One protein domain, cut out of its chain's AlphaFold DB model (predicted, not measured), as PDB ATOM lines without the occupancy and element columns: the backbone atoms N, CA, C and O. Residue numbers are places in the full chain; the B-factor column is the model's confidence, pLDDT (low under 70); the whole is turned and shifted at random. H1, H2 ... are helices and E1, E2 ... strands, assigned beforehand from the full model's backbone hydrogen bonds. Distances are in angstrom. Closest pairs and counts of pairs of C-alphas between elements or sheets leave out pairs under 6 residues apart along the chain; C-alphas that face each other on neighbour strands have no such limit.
ATOM      1  N   GLY A   6      47.457  13.981 -45.933       42.25
ATOM      2  CA  GLY A   6      46.394  13.828 -46.922       42.25
ATOM      3  C   GLY A   6      46.585  12.475 -47.591       42.25
ATOM      4  O   GLY A   6      47.594  12.289 -48.270       42.25
ATOM      5  N   LEU A   7      45.661  11.547 -47.362       43.91
ATOM      6  CA  LEU A   7      45.678  10.231 -47.983       43.91
ATOM      7  C   LEU A   7      44.545  10.192 -49.010       43.91
ATOM      8  O   LEU A   7      43.415  10.571 -48.706       43.91
ATOM      9  N   PHE A   8      44.851   9.763 -50.231       44.59
ATOM     10  CA  PHE A   8      43.822   9.476 -51.223       44.59
ATOM     11  C   PHE A   8      43.260   8.093 -50.917       44.59
ATOM     12  O   PHE A   8      44.011   7.115 -50.889       44.59
ATOM     13  N   PHE A   9      41.958   8.014 -50.658       43.94
ATOM     14  CA  PHE A   9      41.268   6.738 -50.557       43.94
ATOM     15  C   PHE A   9      40.541   6.490 -51.871       43.94
ATOM     16  O   PHE A   9      39.784   7.337 -52.340       43.94
ATOM     17  N   ILE A  10      40.798   5.324 -52.459       41.78
ATOM     18  CA  ILE A  10      40.050   4.839 -53.615       41.78
ATOM     19  C   ILE A  10      38.866   4.063 -53.059       41.78
ATOM     20  O   ILE A  10      39.025   2.940 -52.570       41.78
ATOM     21  N   LEU A  11      37.682   4.664 -53.107       43.34
ATOM     22  CA  LEU A  11      36.454   3.946 -52.825       43.34
ATOM     23  C   LEU A  11      35.999   3.292 -54.130       43.34
ATOM     24  O   LEU A  11      35.420   3.927 -55.009       43.34
ATOM     25  N   LYS A  12      36.324   2.007 -54.275       34.47
ATOM     26  CA  LYS A  12      35.879   1.203 -55.412       34.47
ATOM     27  C   LYS A  12      34.485   0.663 -55.112       34.47
ATOM     28  O   LYS A  12      34.350  -0.287 -54.342       34.47
ATOM     29  N   ILE A  13      33.469   1.262 -55.720       39.00
ATOM     30  CA  ILE A  13      32.084   0.790 -55.663       39.00
ATOM     31  C   ILE A  13      31.683   0.491 -57.100       39.00
ATOM     32  O   ILE A  13      31.795   1.368 -57.937       39.00
ATOM     33  N   ARG A  14      31.350  -0.777 -57.374       36.34
ATOM     34  CA  ARG A  14      30.895  -1.365 -58.655       36.34
ATOM     35  C   ARG A  14      30.982  -0.433 -59.887       36.34
ATOM     36  O   ARG A  14      30.254   0.536 -59.984       36.34
ATOM     37  N   PHE A  15      31.853  -0.755 -60.850       33.97
ATOM     38  CA  PHE A  15      32.166   0.034 -62.066       33.97
ATOM     39  C   PHE A  15      32.645   1.490 -61.865       33.97
ATOM     40  O   PHE A  15      33.355   1.985 -62.740       33.97
ATOM     41  N   PHE A  16      32.399   2.129 -60.720       36.38
ATOM     42  CA  PHE A  16      32.859   3.474 -60.387       36.38
ATOM     43  C   PHE A  16      34.082   3.446 -59.451       36.38
ATOM     44  O   PHE A  16      34.203   2.656 -58.508       36.38
ATOM     45  N   GLN A  17      35.053   4.307 -59.744       43.09
ATOM     46  CA  GLN A  17      36.185   4.582 -58.864       43.09
ATOM     47  C   GLN A  17      36.100   6.047 -58.473       43.09
ATOM     48  O   GLN A  17      36.430   6.918 -59.270       43.09
ATOM     49  N   PHE A  18      35.660   6.304 -57.247       51.12
ATOM     50  CA  PHE A  18      35.801   7.622 -56.653       51.12
ATOM     51  C   PHE A  18      37.170   7.629 -55.983       51.12
ATOM     52  O   PHE A  18      37.376   6.863 -55.031       51.12
ATOM     53  N   LEU A  19      38.118   8.439 -56.467       50.22
ATOM     54  CA  LEU A  19      39.086   8.949 -55.509       50.22
ATOM     55  C   LEU A  19      38.491  10.187 -54.848       50.22
ATOM     56  O   LEU A  19      37.775  10.992 -55.440       50.22
ATOM     57  N   PHE A  20      38.650  10.208 -53.536       60.50
ATOM     58  CA  PHE A  20      38.133  11.268 -52.710       60.50
ATOM     59  C   PHE A  20      39.139  11.530 -51.607       60.50
ATOM     60  O   PHE A  20      39.663  10.612 -50.959       60.50
ATOM     61  N   ARG A  21      39.459  12.807 -51.419       59.94
ATOM     62  CA  ARG A  21      40.516  13.215 -50.508       59.94
ATOM     63  C   ARG A  21      39.953  13.421 -49.108       59.94
ATOM     64  O   ARG A  21      39.305  14.426 -48.833       59.94
ATOM     65  N   PHE A  22      40.290  12.506 -48.205       69.56
ATOM     66  CA  PHE A  22      40.106  12.696 -46.768       69.56
ATOM     67  C   PHE A  22      41.443  13.024 -46.097       69.56
ATOM     68  O   PHE A  22      42.523  12.645 -46.565       69.56
ATOM     69  N   PHE A  23      41.385  13.710 -44.961       63.69
ATOM     70  CA  PHE A  23      42.538  13.834 -44.079       63.69
ATOM     71  C   PHE A  23      42.538  12.684 -43.076       63.69
ATOM     72  O   PHE A  23      41.593  12.531 -42.300       63.69
ATOM     73  N   LEU A  24      43.614  11.895 -43.086       65.38
ATOM     74  CA  LEU A  24      43.841  10.850 -42.099       65.38
ATOM     75  C   LEU A  24      44.608  11.434 -40.914       65.38
ATOM     76  O   LEU A  24      45.700  11.989 -41.080       65.38
ATOM     77  N   TYR A  25      44.058  11.270 -39.716       66.94
ATOM     78  CA  TYR A  25      44.748  11.610 -38.477       66.94
ATOM     79  C   TYR A  25      45.037  10.332 -37.695       66.94
ATOM     80  O   TYR A  25      44.124   9.579 -37.358       66.94
ATOM     81  N   LEU A  26      46.322  10.107 -37.420       67.81
ATOM     82  CA  LEU A  26      46.822   9.002 -36.606       67.81
ATOM     83  C   LEU A  26      47.140   9.520 -35.201       67.81
ATOM     84  O   LEU A  26      47.871  10.503 -35.058       67.81
ATOM     85  N   TYR A  27      46.611   8.862 -34.176       77.12
ATOM     86  CA  TYR A  27      46.889   9.165 -32.771       77.12
ATOM     87  C   TYR A  27      46.972   7.872 -31.950       77.12
ATOM     88  O   TYR A  27      46.580   6.812 -32.432       77.12
ATOM     89  N   ASP A  28      47.467   7.955 -30.710       64.69
ATOM     90  CA  ASP A  28      47.817   6.811 -29.835       64.69
ATOM     91  C   ASP A  28      46.646   5.890 -29.414       64.69
ATOM     92  O   ASP A  28      46.799   5.028 -28.552       64.69
ATOM     93  N   GLY A  29      45.472   6.027 -30.029       71.00
ATOM     94  CA  GLY A  29      44.304   5.186 -29.769       71.00
ATOM     95  C   GLY A  29      43.443   4.894 -30.994       71.00
ATOM     96  O   GLY A  29      42.390   4.283 -30.838       71.00
ATOM     97  N   GLY A  30      43.846   5.314 -32.200       71.94
ATOM     98  CA  GLY A  30      43.043   5.041 -33.385       71.94
ATOM     99  C   GLY A  30      43.336   5.903 -34.604       71.94
ATOM    100  O   GLY A  30      44.363   6.574 -34.730       71.94
ATOM    101  N   ILE A  31      42.383   5.826 -35.524       75.06
ATOM    102  CA  ILE A  31      42.372   6.497 -36.814       75.06
ATOM    103  C   ILE A  31      41.090   7.326 -36.862       75.06
ATOM    104  O   ILE A  31      40.018   6.781 -36.620       75.06
ATOM    105  N   SER A  32      41.186   8.613 -37.200       75.56
ATOM    106  CA  SER A  32      40.009   9.424 -37.542       75.56
ATOM    107  C   SER A  32      40.128   9.948 -38.965       75.56
ATOM    108  O   SER A  32      41.182  10.473 -39.353       75.56
ATOM    109  N   PHE A  33      39.037   9.852 -39.717       81.56
ATOM    110  CA  PHE A  33      38.901  10.450 -41.038       81.56
ATOM    111  C   PHE A  33      38.243  11.812 -40.879       81.56
ATOM    112  O   PHE A  33      37.224  11.922 -40.208       81.56
ATOM    113  N   LYS A  34      38.800  12.858 -41.488       82.25
ATOM    114  CA  LYS A  34      38.125  14.159 -41.549       82.25
ATOM    115  C   LYS A  34      37.924  14.615 -42.978       82.25
ATOM    116  O   LYS A  34      38.808  14.440 -43.822       82.25
ATOM    117  N   TYR A  35      36.783  15.247 -43.201       82.62
ATOM    118  CA  TYR A  35      36.501  16.020 -44.393       82.62
ATOM    119  C   TYR A  35      36.319  17.477 -43.978       82.62
ATOM    120  O   TYR A  35      35.446  17.791 -43.175       82.62
ATOM    121  N   ASP A  36      37.188  18.342 -44.502       82.50
ATOM    122  CA  ASP A  36      37.264  19.754 -44.124       82.50
ATOM    123  C   ASP A  36      37.354  19.955 -42.594       82.50
ATOM    124  O   ASP A  36      38.388  19.651 -41.986       82.50
ATOM    125  N   ASP A  37      36.274  20.416 -41.969       85.75
ATOM    126  CA  ASP A  37      36.170  20.777 -40.559       85.75
ATOM    127  C   ASP A  37      35.494  19.714 -39.674       85.75
ATOM    128  O   ASP A  37      35.490  19.861 -38.449       85.75
ATOM    129  N   PHE A  38      34.992  18.612 -40.244       88.44
ATOM    130  CA  PHE A  38      34.268  17.579 -39.497       88.44
ATOM    131  C   PHE A  38      34.848  16.169 -39.649       88.44
ATOM    132  O   PHE A  38      35.589  15.850 -40.580       88.44
ATOM    133  N   GLU A  39      34.522  15.311 -38.680       88.38
ATOM    134  CA  GLU A  39      34.880  13.895 -38.692       88.38
ATOM    135  C   GLU A  39      33.890  13.091 -39.539       88.38
ATOM    136  O   GLU A  39      32.676  13.269 -39.442       88.38
ATOM    137  N   VAL A  40      34.434  12.213 -40.375       86.50
ATOM    138  CA  VAL A  40      33.686  11.257 -41.187       86.50
ATOM    139  C   VAL A  40      33.713   9.933 -40.440       86.50
ATOM    140  O   VAL A  40      34.732   9.239 -40.415       86.50
ATOM    141  N   ASP A  41      32.602   9.612 -39.789       85.94
ATOM    142  CA  ASP A  41      32.481   8.397 -38.995       85.94
ATOM    143  C   ASP A  41      32.118   7.167 -39.848       85.94
ATOM    144  O   ASP A  41      31.830   7.230 -41.048       85.94
ATOM    145  N   ILE A  42      32.150   6.001 -39.204       83.06
ATOM    146  CA  ILE A  42      31.845   4.717 -39.845       83.06
ATOM    147  C   ILE A  42      30.388   4.660 -40.321       83.06
ATOM    148  O   ILE A  42      30.108   4.026 -41.338       83.06
ATOM    149  N   MET A  43      29.466   5.319 -39.616       86.75
ATOM    150  CA  MET A  43      28.047   5.326 -39.963       86.75
ATOM    151  C   MET A  43      27.824   6.081 -41.276       86.75
ATOM    152  O   MET A  43      27.176   5.558 -42.178       86.75
ATOM    153  N   MET A  44      28.437   7.258 -41.424       88.31
ATOM    154  CA  MET A  44      28.432   8.053 -42.649       88.31
ATOM    155  C   MET A  44      29.039   7.267 -43.810       88.31
ATOM    156  O   MET A  44      28.447   7.201 -44.880       88.31
ATOM    157  N   ILE A  45      30.184   6.606 -43.599       83.56
ATOM    158  CA  ILE A  45      30.811   5.761 -44.630       83.56
ATOM    159  C   ILE A  45      29.884   4.619 -45.050       83.56
ATOM    160  O   ILE A  45      29.766   4.331 -46.240       83.56
ATOM    161  N   SER A  46      29.246   3.951 -44.089       83.50
ATOM    162  CA  SER A  46      28.322   2.852 -44.373       83.50
ATOM    163  C   SER A  46      27.104   3.328 -45.159       83.50
ATOM    164  O   SER A  46      26.681   2.642 -46.085       83.50
ATOM    165  N   TYR A  47      26.583   4.506 -44.828       87.69
ATOM    166  CA  TYR A  47      25.430   5.089 -45.502       87.69
ATOM    167  C   TYR A  47      25.759   5.573 -46.919       87.69
ATOM    168  O   TYR A  47      25.038   5.303 -47.872       87.69
ATOM    169  N   MET A  48      26.916   6.215 -47.106       83.25
ATOM    170  CA  MET A  48      27.393   6.549 -48.451       83.25
ATOM    171  C   MET A  48      27.541   5.285 -49.304       83.25
ATOM    172  O   MET A  48      27.143   5.272 -50.463       83.25
ATOM    173  N   LYS A  49      28.068   4.193 -48.732       78.19
ATOM    174  CA  LYS A  49      28.151   2.913 -49.445       78.19
ATOM    175  C   LYS A  49      26.784   2.378 -49.851       78.19
ATOM    176  O   LYS A  49      26.710   1.840 -50.945       78.19
ATOM    177  N   SER A  50      25.751   2.478 -49.011       83.12
ATOM    178  CA  SER A  50      24.418   2.002 -49.399       83.12
ATOM    179  C   SER A  50      23.855   2.808 -50.563       83.12
ATOM    180  O   SER A  50      23.369   2.193 -51.497       83.12
ATOM    181  N   ILE A  51      24.027   4.135 -50.562       80.12
ATOM    182  CA  ILE A  51      23.622   5.001 -51.683       80.12
ATOM    183  C   ILE A  51      24.307   4.570 -52.985       80.12
ATOM    184  O   ILE A  51      23.650   4.300 -53.977       80.12
ATOM    185  N   PHE A  52      25.637   4.452 -52.988       74.25
ATOM    186  CA  PHE A  52      26.380   4.119 -54.211       74.25
ATOM    187  C   PHE A  52      26.267   2.643 -54.639       74.25
ATOM    188  O   PHE A  52      26.738   2.289 -55.719       74.25
ATOM    189  N   LEU A  53      25.740   1.766 -53.781       73.69
ATOM    190  CA  LEU A  53      25.465   0.361 -54.107       73.69
ATOM    191  C   LEU A  53      24.020   0.130 -54.548       73.69
ATOM    192  O   LEU A  53      23.713  -0.987 -54.966       73.69
ATOM    193  N   ASP A  54      23.160   1.137 -54.423       75.00
ATOM    194  CA  ASP A  54      21.802   1.083 -54.934       75.00
ATOM    195  C   ASP A  54      21.841   1.137 -56.468       75.00
ATOM    196  O   ASP A  54      22.419   2.052 -57.058       75.00
ATOM    197  N   ASP A  55      21.277   0.114 -57.112       68.12
ATOM    198  CA  ASP A  55      21.251   0.006 -58.572       68.12
ATOM    199  C   ASP A  55      20.280   1.040 -59.196       68.12
ATOM    200  O   ASP A  55      20.408   1.333 -60.385       68.12
ATOM    201  N   ASP A  56      19.361   1.613 -58.405       69.50
ATOM    202  CA  ASP A  56      18.425   2.662 -58.832       69.50
ATOM    203  C   ASP A  56      18.975   4.087 -58.612       69.50
ATOM    204  O   ASP A  56      18.342   5.061 -59.019       69.50
ATOM    205  N   PHE A  57      20.157   4.241 -57.999       67.75
ATOM    206  CA  PHE A  57      20.755   5.555 -57.754       67.75
ATOM    207  C   PHE A  57      21.328   6.176 -59.037       67.75
ATOM    208  O   PHE A  57      22.356   5.731 -59.560       67.75
ATOM    209  N   ASP A  58      20.710   7.263 -59.510       67.38
ATOM    210  CA  ASP A  58      21.238   8.068 -60.611       67.38
ATOM    211  C   ASP A  58      22.142   9.197 -60.086       67.38
ATOM    212  O   ASP A  58      21.695  10.232 -59.595       67.38
ATOM    213  N   VAL A  59      23.457   9.019 -60.243       62.84
ATOM    214  CA  VAL A  59      24.487  10.014 -59.881       62.84
ATOM    215  C   VAL A  59      24.275  11.372 -60.573       62.84
ATOM    216  O   VAL A  59      24.764  12.391 -60.076       62.84
ATOM    217  N   PHE A  60      23.576  11.414 -61.710       59.34
ATOM    218  CA  PHE A  60      23.325  12.648 -62.453       59.34
ATOM    219  C   PHE A  60      22.106  13.431 -61.946       59.34
ATOM    220  O   PHE A  60      21.971  14.607 -62.303       59.34
ATOM    221  N   ASP A  61      21.265  12.843 -61.087       67.62
ATOM    222  CA  ASP A  61      20.140  13.534 -60.460       67.62
ATOM    223  C   ASP A  61      20.483  13.982 -59.028       67.62
ATOM    224  O   ASP A  61      20.394  13.261 -58.035       67.62
ATOM    225  N   VAL A  62      20.865  15.254 -58.902       63.19
ATOM    226  CA  VAL A  62      21.207  15.885 -57.614       63.19
ATOM    227  C   VAL A  62      20.013  15.906 -56.643       63.19
ATOM    228  O   VAL A  62      20.210  16.047 -55.430       63.19
ATOM    229  N   SER A  63      18.776  15.783 -57.140       67.12
ATOM    230  CA  SER A  63      17.587  15.753 -56.285       67.12
ATOM    231  C   SER A  63      17.495  14.464 -55.460       67.12
ATOM    232  O   SER A  63      17.119  14.537 -54.284       67.12
ATOM    233  N   ASP A  64      17.998  13.345 -55.985       67.81
ATOM    234  CA  ASP A  64      18.037  12.058 -55.283       67.81
ATOM    235  C   ASP A  64      18.968  12.094 -54.071       67.81
ATOM    236  O   ASP A  64      18.639  11.555 -53.017       67.81
ATOM    237  N   ILE A  65      20.080  12.837 -54.139       70.06
ATOM    238  CA  ILE A  65      20.978  13.030 -52.984       70.06
ATOM    239  C   ILE A  65      20.223  13.655 -51.808       70.06
ATOM    240  O   ILE A  65      20.480  13.314 -50.653       70.06
ATOM    241  N   SER A  66      19.320  14.602 -52.078       72.25
ATOM    242  CA  SER A  66      18.581  15.280 -51.011       72.25
ATOM    243  C   SER A  66      17.605  14.338 -50.325       72.25
ATOM    244  O   SER A  66      17.569  14.334 -49.100       72.25
ATOM    245  N   ILE A  67      16.891  13.529 -51.110       74.31
ATOM    246  CA  ILE A  67      15.921  12.543 -50.625       74.31
ATOM    247  C   ILE A  67      16.640  11.439 -49.843       74.31
ATOM    248  O   ILE A  67      16.311  11.185 -48.687       74.31
ATOM    249  N   LEU A  68      17.690  10.856 -50.423       73.88
ATOM    250  CA  LEU A  68      18.462   9.781 -49.801       73.88
ATOM    251  C   LEU A  68      19.170  10.245 -48.531       73.88
ATOM    252  O   LEU A  68      19.283   9.492 -47.573       73.88
ATOM    253  N   ALA A  69      19.656  11.483 -48.480       76.69
ATOM    254  CA  ALA A  69      20.295  11.989 -47.273       76.69
ATOM    255  C   ALA A  69      19.294  12.316 -46.152       76.69
ATOM    256  O   ALA A  69      19.714  12.375 -45.001       76.69
ATOM    257  N   ASP A  70      18.006  12.511 -46.446       78.69
ATOM    258  CA  ASP A  70      16.993  12.790 -45.418       78.69
ATOM    259  C   ASP A  70      16.603  11.524 -44.622       78.69
ATOM    260  O   ASP A  70      16.117  11.631 -43.497       78.69
ATOM    261  N   GLU A  71      16.892  10.330 -45.151       82.44
ATOM    262  CA  GLU A  71      16.771   9.044 -44.445       82.44
ATOM    263  C   GLU A  71      17.969   8.736 -43.518       82.44
ATOM    264  O   GLU A  71      17.935   7.790 -42.728       82.44
ATOM    265  N   TYR A  72      19.034   9.543 -43.566       87.12
ATOM    266  CA  TYR A  72      20.208   9.357 -42.719       87.12
ATOM    267  C   TYR A  72      19.961   9.856 -41.291       87.12
ATOM    268  O   TYR A  72      19.749  11.044 -41.059       87.12
ATOM    269  N   GLU A  73      20.093   8.969 -40.305       86.19
ATOM    270  CA  GLU A  73      19.893   9.303 -38.884       86.19
ATOM    271  C   GLU A  73      20.996  10.206 -38.286       86.19
ATOM    272  O   GLU A  73      20.856  10.713 -37.170       86.19
ATOM    273  N   GLY A  74      22.110  10.399 -38.999       87.25
ATOM    274  CA  GLY A  74      23.236  11.217 -38.550       87.25
ATOM    275  C   GLY A  74      23.155  12.685 -38.986       87.25
ATOM    276  O   GLY A  74      22.097  13.248 -39.260       87.25
ATOM    277  N   ASN A  75      24.310  13.353 -39.054       90.31
ATOM    278  CA  ASN A  75      24.367  14.740 -39.516       90.31
ATOM    279  C   ASN A  75      24.188  14.816 -41.046       90.31
ATOM    280  O   ASN A  75      25.155  14.725 -41.808       90.31
ATOM    281  N   VAL A  76      22.943  15.019 -41.476       89.19
ATOM    282  CA  VAL A  76      22.532  15.140 -42.886       89.19
ATOM    283  C   VAL A  76      23.311  16.225 -43.634       89.19
ATOM    284  O   VAL A  76      23.687  16.034 -44.787       89.19
ATOM    285  N   TYR A  77      23.606  17.357 -42.986       88.94
ATOM    286  CA  TYR A  77      24.367  18.441 -43.611       88.94
ATOM    287  C   TYR A  77      25.799  18.006 -43.952       88.94
ATOM    288  O   TYR A  77      26.270  18.238 -45.066       88.94
ATOM    289  N   HIS A  78      26.478  17.327 -43.025       90.69
ATOM    290  CA  HIS A  78      27.809  16.772 -43.271       90.69
ATOM    291  C   HIS A  78      27.780  15.701 -44.364       90.69
ATOM    292  O   HIS A  78      28.602  15.754 -45.276       90.69
ATOM    293  N   LEU A  79      26.801  14.790 -44.328       88.25
ATOM    294  CA  LEU A  79      26.630  13.765 -45.359       88.25
ATOM    295  C   LEU A  79      26.445  14.390 -46.750       88.25
ATOM    296  O   LEU A  79      27.178  14.036 -47.672       88.25
ATOM    297  N   LYS A  80      25.527  15.360 -46.894       86.75
ATOM    298  CA  LYS A  80      25.292  16.082 -48.158       86.75
ATOM    299  C   LYS A  80      26.581  16.731 -48.665       86.75
ATOM    300  O   LYS A  80      26.908  16.583 -49.836       86.75
ATOM    301  N   ARG A  81      27.373  17.372 -47.793       86.69
ATOM    302  CA  ARG A  81      28.671  17.960 -48.181       86.69
ATOM    303  C   ARG A  81      29.655  16.927 -48.727       86.69
ATOM    304  O   ARG A  81      30.311  17.222 -49.725       86.69
ATOM    305  N   VAL A  82      29.778  15.756 -48.095       84.00
ATOM    306  CA  VAL A  82      30.677  14.695 -48.583       84.00
ATOM    307  C   VAL A  82      30.163  14.117 -49.899       84.00
ATOM    308  O   VAL A  82      30.930  14.058 -50.852       84.00
ATOM    309  N   LEU A  83      28.878  13.762 -49.990       81.81
ATOM    310  CA  LEU A  83      28.270  13.191 -51.199       81.81
ATOM    311  C   LEU A  83      28.364  14.135 -52.399       81.81
ATOM    312  O   LEU A  83      28.830  13.736 -53.461       81.81
ATOM    313  N   THR A  84      27.984  15.403 -52.223       80.38
ATOM    314  CA  THR A  84      28.102  16.418 -53.276       80.38
ATOM    315  C   THR A  84      29.546  16.570 -53.720       80.38
ATOM    316  O   THR A  84      29.809  16.639 -54.915       80.38
ATOM    317  N   ALA A  85      30.494  16.588 -52.785       78.25
ATOM    318  CA  ALA A  85      31.894  16.632 -53.152       78.25
ATOM    319  C   ALA A  85      32.309  15.358 -53.901       78.25
ATOM    320  O   ALA A  85      32.953  15.477 -54.925       78.25
ATOM    321  N   MET A  86      31.910  14.158 -53.477       75.19
ATOM    322  CA  MET A  86      32.238  12.911 -54.183       75.19
ATOM    323  C   MET A  86      31.687  12.865 -55.615       75.19
ATOM    324  O   MET A  86      32.330  12.291 -56.485       75.19
ATOM    325  N   ILE A  87      30.520  13.469 -55.856       72.31
ATOM    326  CA  ILE A  87      29.843  13.475 -57.162       72.31
ATOM    327  C   ILE A  87      30.372  14.585 -58.075       72.31
ATOM    328  O   ILE A  87      30.565  14.366 -59.266       72.31
ATOM    329  N   LEU A  88      30.625  15.780 -57.528       71.06
ATOM    330  CA  LEU A  88      31.150  16.915 -58.294       71.06
ATOM    331  C   LEU A  88      32.664  16.846 -58.513       71.06
ATOM    332  O   LEU A  88      33.192  17.566 -59.362       71.06
ATOM    333  N   PHE A  89      33.379  16.053 -57.718       66.44
ATOM    334  CA  PHE A  89      34.821  15.918 -57.847       66.44
ATOM    335  C   PHE A  89      35.145  14.934 -58.969       66.44
ATOM    336  O   PHE A  89      35.093  13.719 -58.795       66.44
TER     337      PHE A  89
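AT A GLANCE: This is residues 6 to 89 of the 151 residues of an uncharacterized protein of Marinomonas arctica (UniProt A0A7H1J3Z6). A strongly twisted wall of four antiparallel strands has two helices packed on it, H1 over E1 and H3 over E2 and E4, while a third helix, H2, packs on H3 and stays clear of the strands. The tip of the E2 and E3 hairpin, residues 26 to 31, sticks out at one end of the longest axis, and H2 lies towards the other. The printed part has 84 residues, with four named strands followed by three named helices, E1 E2 E3 E4 H1 H2 H3; the strand order across the sheet is E1, E2, E3, E4, and the class is mixed, helices and strands. The whole is compact, with a radius of gyration of the C-alphas of 12.9 A, and its outline is only just elongated, spanning 41 by 27 by 18 A.

IN THESE COORDINATES: E1, residues 6 to 13, begins at C-alpha 6 (46.394, 13.828, -46.922) and is 21.2 A long. E2, residues 16 to 27, is 31.5 A long and bends by 55 degrees at residue 21. E3 is residues 30 to 35, 16.9 A, and E4 is residues 38 to 40, 6.6 A. H1, residues 42 to 53, starts at C-alpha 42 (31.845, 4.717, -39.845) and is 16.2 A long. H2 is residues 62 to 70, 13.3 A. H3, residues 76 to 88, is 17.7 A long and ends at C-alpha 88 (31.150, 16.915, -58.294).

HOW THE PARTS SIT: The strands form a meander, each the antiparallel neighbour of the one before. The hairpin E1 and E2 has N 11 and O 18 at 2.9 A, within hydrogen-bond range. In the hairpin E2 and E3, N 23 and O 34 are 2.9 A apart; in E3 and E4, N 40 and O 33 are 2.8 A apart. The pairing is staggered: E2 pairs with E1 over residues 16 to 23 and with E3 over 23 to 27. H1 is on the sheet at a height of 9.1 A, over E1; its closest C-alphas to E1 are those of Phe 52 and Ile 13, 6.8 A apart. H3 is on the sheet at a height of 9.5 A; its closest C-alphas to E2 are those of Met 86 and Phe 20, 6.3 A apart. H1, with residues 44 to 48 alone, only just touches H3, with 3 pairs of C-alphas within 8 A, the closest those of Met 44 and Leu 79, 6.6 A. H2 and H3 form a helical hairpin and touch, closest at the C-alphas of Ala 69 and Val 76, 5.8 A, with a shallow tilt of 29 degrees, opposite ways. Every O i to N i+4 pair is within hydrogen-bond range in H1 and H3; in H2, 4 of 5 are.

THE WHOLE: The two C-alphas farthest apart are those of Asp 28 and Asp 61, 41.8 A. The printed part has no cut, and no link is long. Mean pLDDT of the printed part is 71.2; residues 6 to 26, 28, 55 to 64 and 89 are under 70.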